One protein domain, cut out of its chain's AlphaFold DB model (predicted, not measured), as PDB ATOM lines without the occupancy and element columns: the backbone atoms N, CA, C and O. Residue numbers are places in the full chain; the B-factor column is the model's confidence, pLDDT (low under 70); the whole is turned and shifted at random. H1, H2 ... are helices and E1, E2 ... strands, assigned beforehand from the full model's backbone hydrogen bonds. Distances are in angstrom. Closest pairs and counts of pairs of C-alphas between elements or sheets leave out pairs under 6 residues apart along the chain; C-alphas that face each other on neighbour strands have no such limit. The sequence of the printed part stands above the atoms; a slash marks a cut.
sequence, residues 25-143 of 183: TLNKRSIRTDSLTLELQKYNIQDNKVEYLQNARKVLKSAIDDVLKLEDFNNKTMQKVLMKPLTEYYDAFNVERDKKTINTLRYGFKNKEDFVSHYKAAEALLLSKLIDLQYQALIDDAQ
ATOM      1  N   THR A  25     104.779 109.491  99.263       81.69
ATOM      2  CA  THR A  25     104.116 110.650  98.655       81.69
ATOM      3  C   THR A  25     103.520 111.552  99.729       81.69
ATOM      4  O   THR A  25     103.707 112.769  99.687       81.69
ATOM      5  N   LEU A  26     102.838 110.961 100.711       85.06
ATOM      6  CA  LEU A  26     102.260 111.669 101.845       85.06
ATOM      7  C   LEU A  26     103.347 112.376 102.660       85.06
ATOM      8  O   LEU A  26     103.229 113.569 102.928       85.06
ATOM      9  N   ASN A  27     104.437 111.673 102.980       87.19
ATOM     10  CA  ASN A  27     105.556 112.234 103.728       87.19
ATOM     11  C   ASN A  27     106.217 113.405 102.981       87.19
ATOM     12  O   ASN A  27     106.374 114.488 103.541       87.19
ATOM     13  N   LYS A  28     106.527 113.229 101.689       88.75
ATOM     14  CA  LYS A  28     107.085 114.290 100.832       88.75
ATOM     15  C   LYS A  28     106.188 115.529 100.808       88.75
ATOM     16  O   LYS A  28     106.681 116.648 100.951       88.75
ATOM     17  N   ARG A  29     104.874 115.341 100.651       89.25
ATOM     18  CA  ARG A  29     103.902 116.445 100.641       89.25
ATOM     19  C   ARG A  29     103.764 117.109 102.010       89.25
ATOM     20  O   ARG A  29     103.673 118.332 102.060       89.25
ATOM     21  N   SER A  30     103.798 116.345 103.103       91.19
ATOM     22  CA  SER A  30     103.743 116.904 104.461       91.19
ATOM     23  C   SER A  30     104.958 117.788 104.726       91.19
ATOM     24  O   SER A  30     104.787 118.957 105.052       91.19
ATOM     25  N   ILE A  31     106.171 117.285 104.467       92.12
ATOM     26  CA  ILE A  31     107.416 118.057 104.618       92.12
ATOM     27  C   ILE A  31     107.371 119.336 103.772       92.12
ATOM     28  O   ILE A  31     107.742 120.410 104.244       92.12
ATOM     29  N   ARG A  32     106.894 119.246 102.520       91.50
ATOM     30  CA  ARG A  32     106.779 120.421 101.644       91.50
ATOM     31  C   ARG A  32     105.797 121.455 102.192       91.50
ATOM     32  O   ARG A  32     106.113 122.638 102.186       91.50
ATOM     33  N   THR A  33     104.641 121.005 102.668       93.00
ATOM     34  CA  THR A  33     103.605 121.861 103.265       93.00
ATOM     35  C   THR A  33     104.135 122.594 104.495       93.00
ATOM     36  O   THR A  33     103.914 123.798 104.645       93.00
ATOM     37  N   ASP A  34     104.857 121.889 105.366       93.12
ATOM     38  CA  ASP A  34     105.438 122.467 106.579       93.12
ATOM     39  C   ASP A  34     106.507 123.510 106.213       93.12
ATOM     40  O   ASP A  34     106.481 124.633 106.714       93.12
ATOM     41  N   SER A  35     107.381 123.189 105.252       95.31
ATOM     42  CA  SER A  35     108.387 124.123 104.730       95.31
ATOM     43  C   SER A  35     107.772 125.392 104.134       95.31
ATOM     44  O   SER A  35     108.276 126.480 104.394       95.31
ATOM     45  N   LEU A  36     106.699 125.279 103.348       92.75
ATOM     46  CA  LEU A  36     106.019 126.440 102.764       92.75
ATOM     47  C   LEU A  36     105.282 127.264 103.826       92.75
ATOM     48  O   LEU A  36     105.266 128.488 103.745       92.75
ATOM     49  N   THR A  37     104.724 126.614 104.850       93.88
ATOM     50  CA  THR A  37     104.101 127.310 105.988       93.88
ATOM     51  C   THR A  37     105.113 128.194 106.711       93.88
ATOM     52  O   THR A  37     104.806 129.342 107.024       93.88
ATOM     53  N   LEU A  38     106.326 127.684 106.941       95.31
ATOM     54  CA  LEU A  38     107.411 128.460 107.547       95.31
ATOM     55  C   LEU A  38     107.827 129.647 106.668       95.31
ATOM     56  O   LEU A  38     108.081 130.729 107.193       95.31
ATOM     57  N   GLU A  39     107.864 129.476 105.343       93.56
ATOM     58  CA  GLU A  39     108.204 130.570 104.425       93.56
ATOM     59  C   GLU A  39     107.126 131.668 104.426       93.56
ATOM     60  O   GLU A  39     107.458 132.849 104.504       93.56
ATOM     61  N   LEU A  40     105.838 131.304 104.440       93.00
ATOM     62  CA  LEU A  40     104.745 132.274 104.588       93.00
ATOM     63  C   LEU A  40     104.851 133.048 105.909       93.00
ATOM     64  O   LEU A  40     104.724 134.269 105.919       93.00
ATOM     65  N   GLN A  41     105.142 132.358 107.016       95.19
ATOM     66  CA  GLN A  41     105.330 132.992 108.327       95.19
ATOM     67  C   GLN A  41     106.518 133.956 108.343       95.19
ATOM     68  O   GLN A  41     106.417 135.047 108.901       95.19
ATOM     69  N   LYS A  42     107.631 133.583 107.702       95.75
ATOM     70  CA  LYS A  42     108.833 134.417 107.579       95.75
ATOM     71  C   LYS A  42     108.550 135.749 106.878       95.75
ATOM     72  O   LYS A  42     109.122 136.760 107.280       95.75
ATOM     73  N   TYR A  43     107.671 135.761 105.876       92.06
ATOM     74  CA  TYR A  43     107.238 136.986 105.189       92.06
ATOM     75  C   TYR A  43     105.938 137.581 105.746       92.06
ATOM     76  O   TYR A  43     105.432 138.558 105.201       92.06
ATOM     77  N   ASN A  44     105.401 137.031 106.841       93.31
ATOM     78  CA  ASN A  44     104.131 137.442 107.447       93.31
ATOM     79  C   ASN A  44     102.948 137.459 106.449       93.31
ATOM     80  O   ASN A  44     102.065 138.313 106.522       93.31
ATOM     81  N   ILE A  45     102.934 136.508 105.512       93.38
ATOM     82  CA  ILE A  45     101.873 136.357 104.516       93.38
ATOM     83  C   ILE A  45     100.719 135.580 105.149       93.38
ATOM     84  O   ILE A  45     100.896 134.454 105.623       93.38
ATOM     85  N   GLN A  46      99.528 136.176 105.137       92.00
ATOM     86  CA  GLN A  46      98.295 135.557 105.621       92.00
ATOM     87  C   GLN A  46      97.350 135.302 104.447       92.00
ATOM     88  O   GLN A  46      96.968 136.233 103.743       92.00
ATOM     89  N   ASP A  47      96.955 134.042 104.259       93.19
ATOM     90  CA  ASP A  47      95.964 133.645 103.260       93.19
ATOM     91  C   ASP A  47      94.849 132.823 103.923       93.19
ATOM     92  O   ASP A  47      95.081 131.745 104.479       93.19
ATOM     93  N   ASN A  48      93.618 133.335 103.843       92.31
ATOM     94  CA  ASN A  48      92.449 132.739 104.496       92.31
ATOM     95  C   ASN A  48      92.133 131.326 103.976       92.31
ATOM     96  O   ASN A  48      91.589 130.504 104.713       92.31
ATOM     97  N   LYS A  49      92.437 131.026 102.705       90.50
ATOM     98  CA  LYS A  49      92.190 129.699 102.122       90.50
ATOM     99  C   LYS A  49      93.240 128.703 102.599       90.50
ATOM    100  O   LYS A  49      92.887 127.564 102.907       90.50
ATOM    101  N   VAL A  50      94.504 129.123 102.690       92.12
ATOM    102  CA  VAL A  50      95.586 128.334 103.297       92.12
ATOM    103  C   VAL A  50      95.240 128.017 104.752       92.12
ATOM    104  O   VAL A  50      95.268 126.847 105.135       92.12
ATOM    105  N   GLU A  51      94.846 129.019 105.543       92.56
ATOM    106  CA  GLU A  51      94.470 128.834 106.950       92.56
ATOM    107  C   GLU A  51      93.272 127.885 107.102       92.56
ATOM    108  O   GLU A  51      93.316 126.935 107.892       92.56
ATOM    109  N   TYR A  52      92.226 128.085 106.295       91.19
ATOM    110  CA  TYR A  52      91.064 127.201 106.260       91.19
ATOM    111  C   TYR A  52      91.465 125.742 105.998       91.19
ATOM    112  O   TYR A  52      91.083 124.851 106.757       91.19
ATOM    113  N   LEU A  53      92.279 125.476 104.969       89.94
ATOM    114  CA  LEU A  53      92.697 124.110 104.641       89.94
ATOM    115  C   LEU A  53      93.631 123.495 105.694       89.94
ATOM    116  O   LEU A  53      93.551 122.291 105.949       89.94
ATOM    117  N   GLN A  54      94.489 124.293 106.334       90.94
ATOM    118  CA  GLN A  54      95.309 123.831 107.459       90.94
ATOM    119  C   GLN A  54      94.440 123.406 108.646       90.94
ATOM    120  O   GLN A  54      94.692 122.363 109.257       90.94
ATOM    121  N   ASN A  55      93.403 124.181 108.962       91.38
ATOM    122  CA  ASN A  55      92.467 123.854 110.032       91.38
ATOM    123  C   ASN A  55      91.609 122.634 109.673       91.38
ATOM    124  O   ASN A  55      91.531 121.698 110.471       91.38
ATOM    125  N   ALA A  56      91.092 122.560 108.444       89.12
ATOM    126  CA  ALA A  56      90.373 121.394 107.935       89.12
ATOM    127  C   ALA A  56      91.210 120.105 108.043       89.12
ATOM    128  O   ALA A  56      90.701 119.065 108.465       89.12
ATOM    129  N   ARG A  57      92.517 120.172 107.739       88.81
ATOM    130  CA  ARG A  57      93.445 119.041 107.918       88.81
ATOM    131  C   ARG A  57      93.520 118.583 109.375       88.81
ATOM    132  O   ARG A  57      93.464 117.382 109.635       88.81
ATOM    133  N   LYS A  58      93.663 119.519 110.323       90.62
ATOM    134  CA  LYS A  58      93.747 119.208 111.763       90.62
ATOM    135  C   LYS A  58      92.470 118.530 112.256       90.62
ATOM    136  O   LYS A  58      92.550 117.497 112.921       90.62
ATOM    137  N   VAL A  59      91.310 119.080 111.891       90.31
ATOM    138  CA  VAL A  59      90.004 118.531 112.281       90.31
ATOM    139  C   VAL A  59      89.799 117.138 111.692       90.31
ATOM    140  O   VAL A  59      89.398 116.225 112.414       90.31
ATOM    141  N   LEU A  60      90.139 116.940 110.414       86.44
ATOM    142  CA  LEU A  60      90.061 115.621 109.801       86.44
ATOM    143  C   LEU A  60      90.953 114.613 110.525       86.44
ATOM    144  O   LEU A  60      90.475 113.537 110.863       86.44
ATOM    145  N   LYS A  61      92.222 114.948 110.785       88.44
ATOM    146  CA  LYS A  61      93.147 114.036 111.469       88.44
ATOM    147  C   LYS A  61      92.578 113.569 112.811       88.44
ATOM    148  O   LYS A  61      92.578 112.374 113.085       88.44
ATOM    149  N   SER A  62      91.991 114.487 113.583       90.50
ATOM    150  CA  SER A  62      91.299 114.148 114.831       90.50
ATOM    151  C   SER A  62      90.111 113.205 114.611       90.50
ATOM    152  O   SER A  62      89.969 112.219 115.329       90.50
ATOM    153  N   ALA A  63      89.264 113.469 113.610       88.62
ATOM    154  CA  ALA A  63      88.114 112.615 113.307       88.62
ATOM    155  C   ALA A  63      88.536 111.200 112.869       88.62
ATOM    156  O   ALA A  63      87.870 110.218 113.192       88.62
ATOM    157  N   ILE A  64      89.653 111.085 112.149       88.00
ATOM    158  CA  ILE A  64      90.226 109.806 111.721       88.00
ATOM    159  C   ILE A  64      90.801 109.045 112.913       88.00
ATOM    160  O   ILE A  64      90.532 107.853 113.044       88.00
ATOM    161  N   ASP A  65      91.523 109.721 113.809       90.06
ATOM    162  CA  ASP A  65      92.022 109.116 115.046       90.06
ATOM    163  C   ASP A  65      90.872 108.539 115.889       90.06
ATOM    164  O   ASP A  65      90.999 107.448 116.446       90.06
ATOM    165  N   ASP A  66      89.723 109.218 115.936       89.94
ATOM    166  CA  ASP A  66      88.523 108.723 116.617       89.94
ATOM    167  C   ASP A  66      87.899 107.510 115.919       89.94
ATOM    168  O   ASP A  66      87.488 106.558 116.586       89.94
ATOM    169  N   VAL A  67      87.872 107.490 114.582       87.94
ATOM    170  CA  VAL A  67      87.448 106.305 113.818       87.94
ATOM    171  C   VAL A  67      88.362 105.113 114.104       87.94
ATOM    172  O   VAL A  67      87.883 103.996 114.293       87.94
ATOM    173  N   LEU A  68      89.679 105.322 114.151       87.69
ATOM    174  CA  LEU A  68      90.655 104.246 114.337       87.69
ATOM    175  C   LEU A  68      90.587 103.590 115.726       87.69
ATOM    176  O   LEU A  68      91.046 102.449 115.855       87.69
ATOM    177  N   LYS A  69      90.004 104.279 116.716       89.75
ATOM    178  CA  LYS A  69      89.753 103.801 118.088       89.75
ATOM    179  C   LYS A  69      88.439 103.027 118.252       89.75
ATOM    180  O   LYS A  69      88.188 102.512 119.337       89.75
ATOM    181  N   LEU A  70      87.587 102.957 117.226       87.25
ATOM    182  CA  LEU A  70      86.326 102.217 117.307       87.25
ATOM    183  C   LEU A  70      86.578 100.716 117.514       87.25
ATOM    184  O   LEU A  70      87.346 100.109 116.770       87.25
ATOM    185  N   GLU A  71      85.889 100.125 118.495       81.88
ATOM    186  CA  GLU A  71      85.951  98.683 118.784       81.88
ATOM    187  C   GLU A  71      85.334  97.839 117.657       81.88
ATOM    188  O   GLU A  71      85.878  96.803 117.286       81.88
ATOM    189  N   ASP A  72      84.227  98.314 117.074       79.94
ATOM    190  CA  ASP A  72      83.571  97.705 115.915       79.94
ATOM    191  C   ASP A  72      83.674  98.634 114.698       79.94
ATOM    192  O   ASP A  72      83.086  99.722 114.656       79.94
ATOM    193  N   PHE A  73      84.413  98.181 113.684       77.50
ATOM    194  CA  PHE A  73      84.699  98.929 112.461       77.50
ATOM    195  C   PHE A  73      83.564  98.828 111.430       77.50
ATOM    196  O   PHE A  73      83.782  98.616 110.235       77.50
ATOM    197  N   ASN A  74      82.319  98.967 111.886       82.88
ATOM    198  CA  ASN A  74      81.170  98.963 110.998       82.88
ATOM    199  C   ASN A  74      81.008 100.323 110.289       82.88
ATOM    200  O   ASN A  74      81.209 101.400 110.861       82.88
ATOM    201  N   ASN A  75      80.582 100.275 109.024       77.75
ATOM    202  CA  ASN A  75      80.457 101.463 108.176       77.75
ATOM    203  C   ASN A  75      79.538 102.542 108.767       77.75
ATOM    204  O   ASN A  75      79.792 103.731 108.597       77.75
ATOM    205  N   LYS A  76      78.469 102.152 109.470       81.88
ATOM    206  CA  LYS A  76      77.486 103.095 110.017       81.88
ATOM    207  C   LYS A  76      78.074 103.916 111.164       81.88
ATOM    208  O   LYS A  76      77.840 105.121 111.226       81.88
ATOM    209  N   THR A  77      78.816 103.284 112.067       83.56
ATOM    210  CA  THR A  77      79.444 103.934 113.221       83.56
ATOM    211  C   THR A  77      80.563 104.860 112.773       83.56
ATOM    212  O   THR A  77      80.570 106.027 113.151       83.56
ATOM    213  N   MET A  78      81.451 104.392 111.899       83.88
ATOM    214  CA  MET A  78      82.521 105.229 111.362       83.88
ATOM    215  C   MET A  78      81.971 106.427 110.580       83.88
ATOM    216  O   MET A  78      82.419 107.547 110.805       83.88
ATOM    217  N   GLN A  79      80.960 106.237 109.722       79.12
ATOM    218  CA  GLN A  79      80.339 107.361 109.013       79.12
ATOM    219  C   GLN A  79      79.725 108.375 109.985       79.12
ATOM    220  O   GLN A  79      79.863 109.570 109.770       79.12
ATOM    221  N   LYS A  80      79.128 107.944 111.106       82.00
ATOM    222  CA  LYS A  80      78.671 108.882 112.146       82.00
ATOM    223  C   LYS A  80      79.814 109.697 112.753       82.00
ATOM    224  O   LYS A  80      79.610 110.873 113.029       82.00
ATOM    225  N   VAL A  81      80.979 109.093 112.989       84.69
ATOM    226  CA  VAL A  81      82.149 109.806 113.531       84.69
ATOM    227  C   VAL A  81      82.681 110.809 112.510       84.69
ATOM    228  O   VAL A  81      82.819 111.982 112.842       84.69
ATOM    229  N   LEU A  82      82.875 110.385 111.258       81.44
ATOM    230  CA  LEU A  82      83.319 111.263 110.170       81.44
ATOM    231  C   LEU A  82      82.330 112.410 109.941       81.44
ATOM    232  O   LEU A  82      82.729 113.564 109.824       81.44
ATOM    233  N   MET A  83      81.027 112.128 109.929       80.62
ATOM    234  CA  MET A  83      80.027 113.140 109.609       80.62
ATOM    235  C   MET A  83      79.845 114.213 110.694       80.62
ATOM    236  O   MET A  83      79.318 115.278 110.378       80.62
ATOM    237  N   LYS A  84      80.272 113.976 111.943       82.75
ATOM    238  CA  LYS A  84      80.086 114.926 113.056       82.75
ATOM    239  C   LYS A  84      80.743 116.290 112.785       82.75
ATOM    240  O   LYS A  84      80.013 117.276 112.811       82.75
ATOM    241  N   PRO A  85      82.053 116.378 112.488       84.31
ATOM    242  CA  PRO A  85      82.678 117.644 112.122       84.31
ATOM    243  C   PRO A  85      82.732 117.864 110.604       84.31
ATOM    244  O   PRO A  85      83.594 118.595 110.134       84.31
ATOM    245  N   LEU A  86      81.860 117.227 109.804       78.12
ATOM    246  CA  LEU A  86      81.982 117.246 108.338       78.12
ATOM    247  C   LEU A  86      82.044 118.660 107.764       78.12
ATOM    248  O   LEU A  86      82.820 118.904 106.851       78.12
ATOM    249  N   THR A  87      81.257 119.586 108.307       82.19
ATOM    250  CA  THR A  87      81.217 120.987 107.865       82.19
ATOM    251  C   THR A  87      82.571 121.689 107.972       82.19
ATOM    252  O   THR A  87      82.856 122.559 107.158       82.19
ATOM    253  N   GLU A  88      83.425 121.279 108.911       82.88
ATOM    254  CA  GLU A  88      84.741 121.885 109.160       82.88
ATOM    255  C   GLU A  88      85.779 121.530 108.089       82.88
ATOM    256  O   GLU A  88      86.804 122.194 107.960       82.88
ATOM    257  N   TYR A  89      85.544 120.463 107.323       79.38
ATOM    258  CA  TYR A  89      86.507 119.982 106.333       79.38
ATOM    259  C   TYR A  89      85.867 119.551 105.008       79.38
ATOM    260  O   TYR A  89      86.562 119.042 104.131       79.38
ATOM    261  N   TYR A  90      84.559 119.763 104.824       77.62
ATOM    262  CA  TYR A  90      83.815 119.307 103.650       77.62
ATOM    263  C   TYR A  90      84.427 119.825 102.344       77.62
ATOM    264  O   TYR A  90      84.715 119.039 101.439       77.62
ATOM    265  N   ASP A  91      84.693 121.130 102.271       75.06
ATOM    266  CA  ASP A  91      85.193 121.764 101.049       75.06
ATOM    267  C   ASP A  91      86.658 121.435 100.763       75.06
ATOM    268  O   ASP A  91      87.099 121.435  99.610       75.06
ATOM    269  N   ALA A  92      87.400 121.022 101.790       72.12
ATOM    270  CA  ALA A  92      88.791 120.614 101.666       72.12
ATOM    271  C   ALA A  92      88.963 119.404 100.714       72.12
ATOM    272  O   ALA A  92      89.976 119.285 100.017       72.12
ATOM    273  N   PHE A  93      87.929 118.564 100.571       69.94
ATOM    274  CA  PHE A  93      87.926 117.345  99.740       69.94
ATOM    275  C   PHE A  93      87.162 117.469  98.422       69.94
ATOM    276  O   PHE A  93      86.989 116.479  97.710       69.94
ATOM    277  N   ASN A  94      86.731 118.677  98.065       75.88
ATOM    278  CA  ASN A  94      86.015 118.930  96.822       75.88
ATOM    279  C   ASN A  94      86.998 119.072  95.657       75.88
ATOM    280  O   ASN A  94      87.833 119.972  95.651       75.88
ATOM    281  N   VAL A  95      86.946 118.171  94.685       68.06
ATOM    282  CA  VAL A  95      87.721 118.279  93.442       68.06
ATOM    283  C   VAL A  95      86.772 118.704  92.333       68.06
ATOM    284  O   VAL A  95      85.740 118.062  92.132       68.06
ATOM    285  N   GLU A  96      87.111 119.777  91.620       71.44
ATOM    286  CA  GLU A  96      86.365 120.198  90.439       71.44
ATOM    287  C   GLU A  96      86.904 119.478  89.198       71.44
ATOM    288  O   GLU A  96      88.095 119.528  88.894       71.44
ATOM    289  N   ARG A  97      86.022 118.777  88.486       65.94
ATOM    290  CA  ARG A  97      86.327 118.109  87.219       65.94
ATOM    291  C   ARG A  97      85.127 118.220  86.295       65.94
ATOM    292  O   ARG A  97      84.009 117.948  86.717       65.94
ATOM    293  N   ASP A  98      85.352 118.606  85.042       71.88
ATOM    294  CA  ASP A  98      84.292 118.719  84.030       71.88
ATOM    295  C   ASP A  98      83.090 119.563  84.516       71.88
ATOM    296  O   ASP A  98      81.931 119.210  84.294       71.88
ATOM    297  N   LYS A  99      83.371 120.670  85.231       77.19
ATOM    298  CA  LYS A  99      82.383 121.559  85.885       77.19
ATOM    299  C   LYS A  99      81.522 120.882  86.964       77.19
ATOM    300  O   LYS A  99      80.429 121.352  87.282       77.19
ATOM    301  N   LYS A 100      81.975 119.756  87.524       78.12
ATOM    302  CA  LYS A 100      81.321 119.045  88.630       78.12
ATOM    303  C   LYS A 100      82.250 118.963  89.831       78.12
ATOM    304  O   LYS A 100      83.417 118.612  89.701       78.12
ATOM    305  N   THR A 101      81.695 119.228  91.010       75.50
ATOM    306  CA  THR A 101      82.398 119.044  92.282       75.50
ATOM    307  C   THR A 101      82.170 117.631  92.802       75.50
ATOM    308  O   THR A 101      81.029 117.220  93.022       75.50
ATOM    309  N   ILE A 102      83.253 116.885  93.007       72.06
ATOM    310  CA  ILE A 102      83.231 115.550  93.607       72.06
ATOM    311  C   ILE A 102      83.884 115.641  94.982       72.06
ATOM    312  O   ILE A 102      85.037 116.048  95.095       72.06
ATOM    313  N   ASN A 103      83.154 115.233  96.021       72.38
ATOM    314  CA  ASN A 103      83.701 115.107  97.366       72.38
ATOM    315  C   ASN A 103      84.275 113.698  97.561       72.38
ATOM    316  O   ASN A 103      83.541 112.709  97.486       72.38
ATOM    317  N   THR A 104      85.576 113.602  97.817       66.44
ATOM    318  CA  THR A 104      86.280 112.314  97.887       66.44
ATOM    319  C   THR A 104      86.097 111.567  99.215       66.44
ATOM    320  O   THR A 104      86.639 110.477  99.367       66.44
ATOM    321  N   LEU A 105      85.314 112.076 100.173       63.19
ATOM    322  CA  LEU A 105      85.093 111.426 101.475       63.19
ATOM    323  C   LEU A 105      83.943 110.394 101.467       63.19
ATOM    324  O   LEU A 105      83.800 109.597 102.394       63.19
ATOM    325  N   ARG A 106      83.084 110.399 100.441       59.94
ATOM    326  CA  ARG A 106      81.829 109.625 100.437       59.94
ATOM    327  C   ARG A 106      82.028 108.180  99.962       59.94
ATOM    328  O   ARG A 106      81.603 107.831  98.863       59.94
ATOM    329  N   TYR A 107      82.625 107.329 100.798       61.41
ATOM    330  CA  TYR A 107      82.783 105.895 100.512       61.41
ATOM    331  C   TYR A 107      82.425 105.010 101.709       61.41
ATOM    332  O   TYR A 107      82.650 105.369 102.862       61.41
ATOM    333  N   GLY A 108      81.833 103.845 101.434       65.50
ATOM    334  CA  GLY A 108      81.779 102.741 102.393       65.50
ATOM    335  C   GLY A 108      83.020 101.870 102.218       65.50
ATOM    336  O   GLY A 108      83.394 101.591 101.079       65.50
ATOM    337  N   PHE A 109      83.635 101.442 103.318       77.50
ATOM    338  CA  PHE A 109      84.891 100.689 103.311       77.50
ATOM    339  C   PHE A 109      84.651  99.224 103.662       77.50
ATOM    340  O   PHE A 109      83.734  98.886 104.417       77.50
ATOM    341  N   LYS A 110      85.455  98.335 103.079       77.94
ATOM    342  CA  LYS A 110      85.341  96.884 103.295       77.94
ATOM    343  C   LYS A 110      85.896  96.457 104.651       77.94
ATOM    344  O   LYS A 110      85.369  95.530 105.257       77.94
ATOM    345  N   ASN A 111      86.966  97.109 105.089       80.06
ATOM    346  CA  ASN A 111      87.679  96.855 106.335       80.06
ATOM    347  C   ASN A 111      88.487  98.103 106.742       80.06
ATOM    348  O   ASN A 111      88.428  99.149 106.084       80.06
ATOM    349  N   LYS A 112      89.229  97.996 107.847       83.75
ATOM    350  CA  LYS A 112      90.039  99.085 108.400       83.75
ATOM    351  C   LYS A 112      91.188  99.479 107.472       83.75
ATOM    352  O   LYS A 112      91.488 100.662 107.340       83.75
ATOM    353  N   GLU A 113      91.800  98.517 106.792       83.88
ATOM    354  CA  GLU A 113      92.915  98.741 105.869       83.88
ATOM    355  C   GLU A 113      92.484  99.535 104.626       83.88
ATOM    356  O   GLU A 113      93.193 100.444 104.185       83.88
ATOM    357  N   ASP A 114      91.302  99.227 104.089       80.38
ATOM    358  CA  ASP A 114      90.668  99.936 102.973       80.38
ATOM    359  C   ASP A 114      90.379 101.397 103.349       80.38
ATOM    360  O   ASP A 114      90.749 102.321 102.625       80.38
ATOM    361  N   PHE A 115      89.831 101.619 104.549       82.88
ATOM    362  CA  PHE A 115      89.624 102.961 105.091       82.88
ATOM    363  C   PHE A 115      90.930 103.749 105.243       82.88
ATOM    364  O   PHE A 115      91.018 104.887 104.783       82.88
ATOM    365  N   VAL A 116      91.960 103.153 105.856       84.19
ATOM    366  CA  VAL A 116      93.261 103.814 106.056       84.19
ATOM    367  C   VAL A 116      93.891 104.187 104.718       84.19
ATOM    368  O   VAL A 116      94.407 105.294 104.564       84.19
ATOM    369  N   SER A 117      93.827 103.293 103.732       81.75
ATOM    370  CA  SER A 117      94.373 103.544 102.395       81.75
ATOM    371  C   SER A 117      93.647 104.694 101.697       81.75
ATOM    372  O   SER A 117      94.288 105.583 101.131       81.75
ATOM    373  N   HIS A 118      92.315 104.719 101.788       79.31
ATOM    374  CA  HIS A 118      91.498 105.806 101.254       79.31
ATOM    375  C   HIS A 118      91.799 107.141 101.935       79.31
ATOM    376  O   HIS A 118      91.988 108.154 101.262       79.31
ATOM    377  N   TYR A 119      91.895 107.142 103.266       82.50
ATOM    378  CA  TYR A 119      92.243 108.332 104.033       82.50
ATOM    379  C   TYR A 119      93.611 108.886 103.626       82.50
ATOM    380  O   TYR A 119      93.716 110.075 103.345       82.50
ATOM    381  N   LYS A 120      94.641 108.039 103.512       83.75
ATOM    382  CA  LYS A 120      95.977 108.475 103.074       83.75
ATOM    383  C   LYS A 120      95.941 109.122 101.687       83.75
ATOM    384  O   LYS A 120      96.585 110.147 101.468       83.75
ATOM    385  N   ALA A 121      95.170 108.559 100.756       78.38
ATOM    386  CA  ALA A 121      94.986 109.149  99.432       78.38
ATOM    387  C   ALA A 121      94.268 110.510  99.505       78.38
ATOM    388  O   ALA A 121      94.684 111.466  98.849       78.38
ATOM    389  N   ALA A 122      93.226 110.623 100.333       79.38
ATOM    390  CA  ALA A 122      92.511 111.875 100.557       79.38
ATOM    391  C   ALA A 122      93.408 112.943 101.211       79.38
ATOM    392  O   ALA A 122      93.440 114.079 100.740       79.38
ATOM    393  N   GLU A 123      94.182 112.587 102.239       84.12
ATOM    394  CA  GLU A 123      95.137 113.495 102.883       84.12
ATOM    395  C   GLU A 123      96.206 113.959 101.888       84.12
ATOM    396  O   GLU A 123      96.505 115.149 101.812       84.12
ATOM    397  N   ALA A 124      96.728 113.058 101.052       83.38
ATOM    398  CA  ALA A 124      97.681 113.433 100.015       83.38
ATOM    399  C   ALA A 124      97.089 114.465  99.036       83.38
ATOM    400  O   ALA A 124      97.794 115.399  98.646       83.38
ATOM    401  N   LEU A 125      95.817 114.327  98.639       80.44
ATOM    402  CA  LEU A 125      95.124 115.312  97.795       80.44
ATOM    403  C   LEU A 125      94.965 116.663  98.498       80.44
ATOM    404  O   LEU A 125      95.204 117.700  97.879       80.44
ATOM    405  N   LEU A 126      94.595 116.657  99.781       85.12
ATOM    406  CA  LEU A 126      94.488 117.877 100.579       85.12
ATOM    407  C   LEU A 126      95.827 118.619 100.642       85.12
ATOM    408  O   LEU A 126      95.873 119.824 100.405       85.12
ATOM    409  N   LEU A 127      96.916 117.896 100.910       88.62
ATOM    410  CA  LEU A 127      98.256 118.481 100.959       88.62
ATOM    411  C   LEU A 127      98.680 119.064  99.609       88.62
ATOM    412  O   LEU A 127      99.301 120.117  99.584       88.62
ATOM    413  N   SER A 128      98.325 118.428  98.488       86.19
ATOM    414  CA  SER A 128      98.582 119.006  97.161       86.19
ATOM    415  C   SER A 128      97.894 120.357  96.980       86.19
ATOM    416  O   SER A 128      98.560 121.320  96.626       86.19
ATOM    417  N   LYS A 129      96.599 120.457  97.303       86.81
ATOM    418  CA  LYS A 129      95.878 121.739  97.223       86.81
ATOM    419  C   LYS A 129      96.485 122.804  98.129       86.81
ATOM    420  O   LYS A 129      96.527 123.974  97.765       86.81
ATOM    421  N   LEU A 130      96.913 122.397  99.322       89.81
ATOM    422  CA  LEU A 130      97.527 123.302 100.281       89.81
ATOM    423  C   LEU A 130      98.862 123.835  99.749       89.81
ATOM    424  O   LEU A 130      99.070 125.041  99.778       89.81
ATOM    425  N   ILE A 131      99.706 122.967  99.185       89.62
ATOM    426  CA  ILE A 131     100.954 123.359  98.514       89.62
ATOM    427  C   ILE A 131     100.675 124.362  97.387       89.62
ATOM    428  O   ILE A 131     101.341 125.393  97.324       89.62
ATOM    429  N   ASP A 132      99.687 124.088  96.531       88.31
ATOM    430  CA  ASP A 132      99.343 124.965  95.405       88.31
ATOM    431  C   ASP A 132      98.914 126.361  95.889       88.31
ATOM    432  O   ASP A 132      99.412 127.371  95.394       88.31
ATOM    433  N   LEU A 133      98.051 126.432  96.909       90.50
ATOM    434  CA  LEU A 133      97.619 127.706  97.496       90.50
ATOM    435  C   LEU A 133      98.753 128.447  98.208       90.50
ATOM    436  O   LEU A 133      98.831 129.667  98.118       90.50
ATOM    437  N   GLN A 134      99.650 127.734  98.889       92.19
ATOM    438  CA  GLN A 134     100.804 128.349  99.546       92.19
ATOM    439  C   GLN A 134     101.777 128.959  98.534       92.19
ATOM    440  O   GLN A 134     102.292 130.051  98.765       92.19
ATOM    441  N   TYR A 135     102.017 128.291  97.402       92.62
ATOM    442  CA  TYR A 135     102.783 128.893  96.312       92.62
ATOM    443  C   TYR A 135     102.086 130.105  95.721       92.62
ATOM    444  O   TYR A 135     102.751 131.109  95.484       92.62
ATOM    445  N   GLN A 136     100.773 130.025  95.494       90.69
ATOM    446  CA  GLN A 136     100.025 131.159  94.968       90.69
ATOM    447  C   GLN A 136     100.137 132.366  95.905       90.69
ATOM    448  O   GLN A 136     100.467 133.447  95.440       90.69
ATOM    449  N   ALA A 137      99.990 132.166  97.216       89.75
ATOM    450  CA  ALA A 137     100.151 133.231  98.204       89.75
ATOM    451  C   ALA A 137     101.561 133.856  98.186       89.75
ATOM    452  O   ALA A 137     101.694 135.073  98.286       89.75
ATOM    453  N   LEU A 138     102.616 133.048  98.008       87.56
ATOM    454  CA  LEU A 138     103.989 133.553  97.847       87.56
ATOM    455  C   LEU A 138     104.167 134.361  96.553       87.56
ATOM    456  O   LEU A 138     104.851 135.381  96.556       87.56
ATOM    457  N   ILE A 139     103.577 133.901  95.446       89.12
ATOM    458  CA  ILE A 139     103.638 134.583  94.147       89.12
ATOM    459  C   ILE A 139     102.880 135.912  94.207       89.12
ATOM    460  O   ILE A 139     103.410 136.929  93.765       89.12
ATOM    461  N   ASP A 140     101.674 135.909  94.773       87.69
ATOM    462  CA  ASP A 140     100.832 137.097  94.905       87.69
ATOM    463  C   ASP A 140     101.520 138.161  95.769       87.69
ATOM    464  O   ASP A 140     101.524 139.341  95.415       87.69
ATOM    465  N   ASP A 141     102.169 137.754  96.866       89.81
ATOM    466  CA  ASP A 141     102.937 138.676  97.700       89.81
ATOM    467  C   ASP A 141     104.179 139.224  96.979       89.81
ATOM    468  O   ASP A 141     104.431 140.429  97.008       89.81
ATOM    469  N   ALA A 142     104.917 138.374  96.259       87.75
ATOM    470  CA  ALA A 142     106.057 138.819  95.459       87.75
ATOM    471  C   ALA A 142     105.634 139.833  94.381       87.75
ATOM    472  O   ALA A 142     106.303 140.852  94.195       87.75
ATOM    473  N   GLN A 143     104.505 139.591  93.708       88.25
ATOM    474  CA  GLN A 143     103.949 140.518  92.725       88.25
ATOM    475  C   GLN A 143     103.531 141.838  93.379       88.25
ATOM    476  O   GLN A 143     103.882 142.901  92.872       88.25
TER     477      GLN A 143
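This is residues 25 to 143 of the 183 residues of an uncharacterized protein of Chryseobacterium sp. OV279 (UniProt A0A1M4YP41). What does the model look like at first sight? One long helix, H5, runs along the longest axis, and H1 and H2 pack on different sides of it, all three roughly lengthwise. H3 and the short H4 pack on H2, and the small hairpin of E1 and E2 projects sideways, its turn at residues 98 and 99 pointing away from the helices. What are its make-up and size? The printed part has 119 residues with five named helices and two named strands, in the order H1 H2 H3 H4 E1 E2 H5; the class is mostly helix, and the sheet, E1 - E2, is antiparallel. It is compact, with a radius of gyration of the C-alphas of 15.7 A, yet elongated in outline, with spans of 51 by 32 by 25 A.

Where do the helices before the strands lie? H1 is residues 25 to 42, 25.8 A long, from C-alpha 25 at (104.116, 110.650, 98.655). H2 is residues 48 to 68, 30.2 A; H3 is residues 75 to 83, 11.8 A; H4 is residues 86 to 89, 5.7 A. What follows them? E1 is residues 94 to 97, 9.6 A, and E2 is residues 100 to 103, 9.9 A. H5 is residues 112 to 143, 46.4 A, ending with C-alpha 143 at (103.949, 140.518, 92.725).

What does H1 touch? H1 touches H5 at a shallow tilt of 31 degrees, the same way, with the C-alphas of Leu 26 and Ala 124 closest at 5.2 A. H1 and H2 are apart. What does the hub, H2, touch? It touches H5 at a shallow tilt of 13 degrees, opposite ways, the closest C-alphas being those of Val 50 and Leu 133, 6.2 A. With residues 63 to 67 alone it touches H3, in a helical hairpin, with the C-alphas of Val 67 and Met 78 closest at 5.6 A; with residues 53 to 60 alone it touches H4, with those of Ala 56 and Tyr 89 closest at 4.4 A. How do the backbones pair? In the hairpin of E1 and E2, N 95 and O 102 are within hydrogen-bond range at 2.9 A, as are N 100 and O 97 at 2.8 A. Every O i to N i+4 pair is within range in H1, H2, H3 and H5; H4 is too short for such a pair.

How far does it reach? The C-alphas farthest apart, those of Asp 72 and Gln 143, are 52.8 A apart. Is anything cut or weak? The printed part has no cut, and no link is long. The mean pLDDT of the printed part is 84.4; residues 93, 95, 97 and 104 to 108 are under 70.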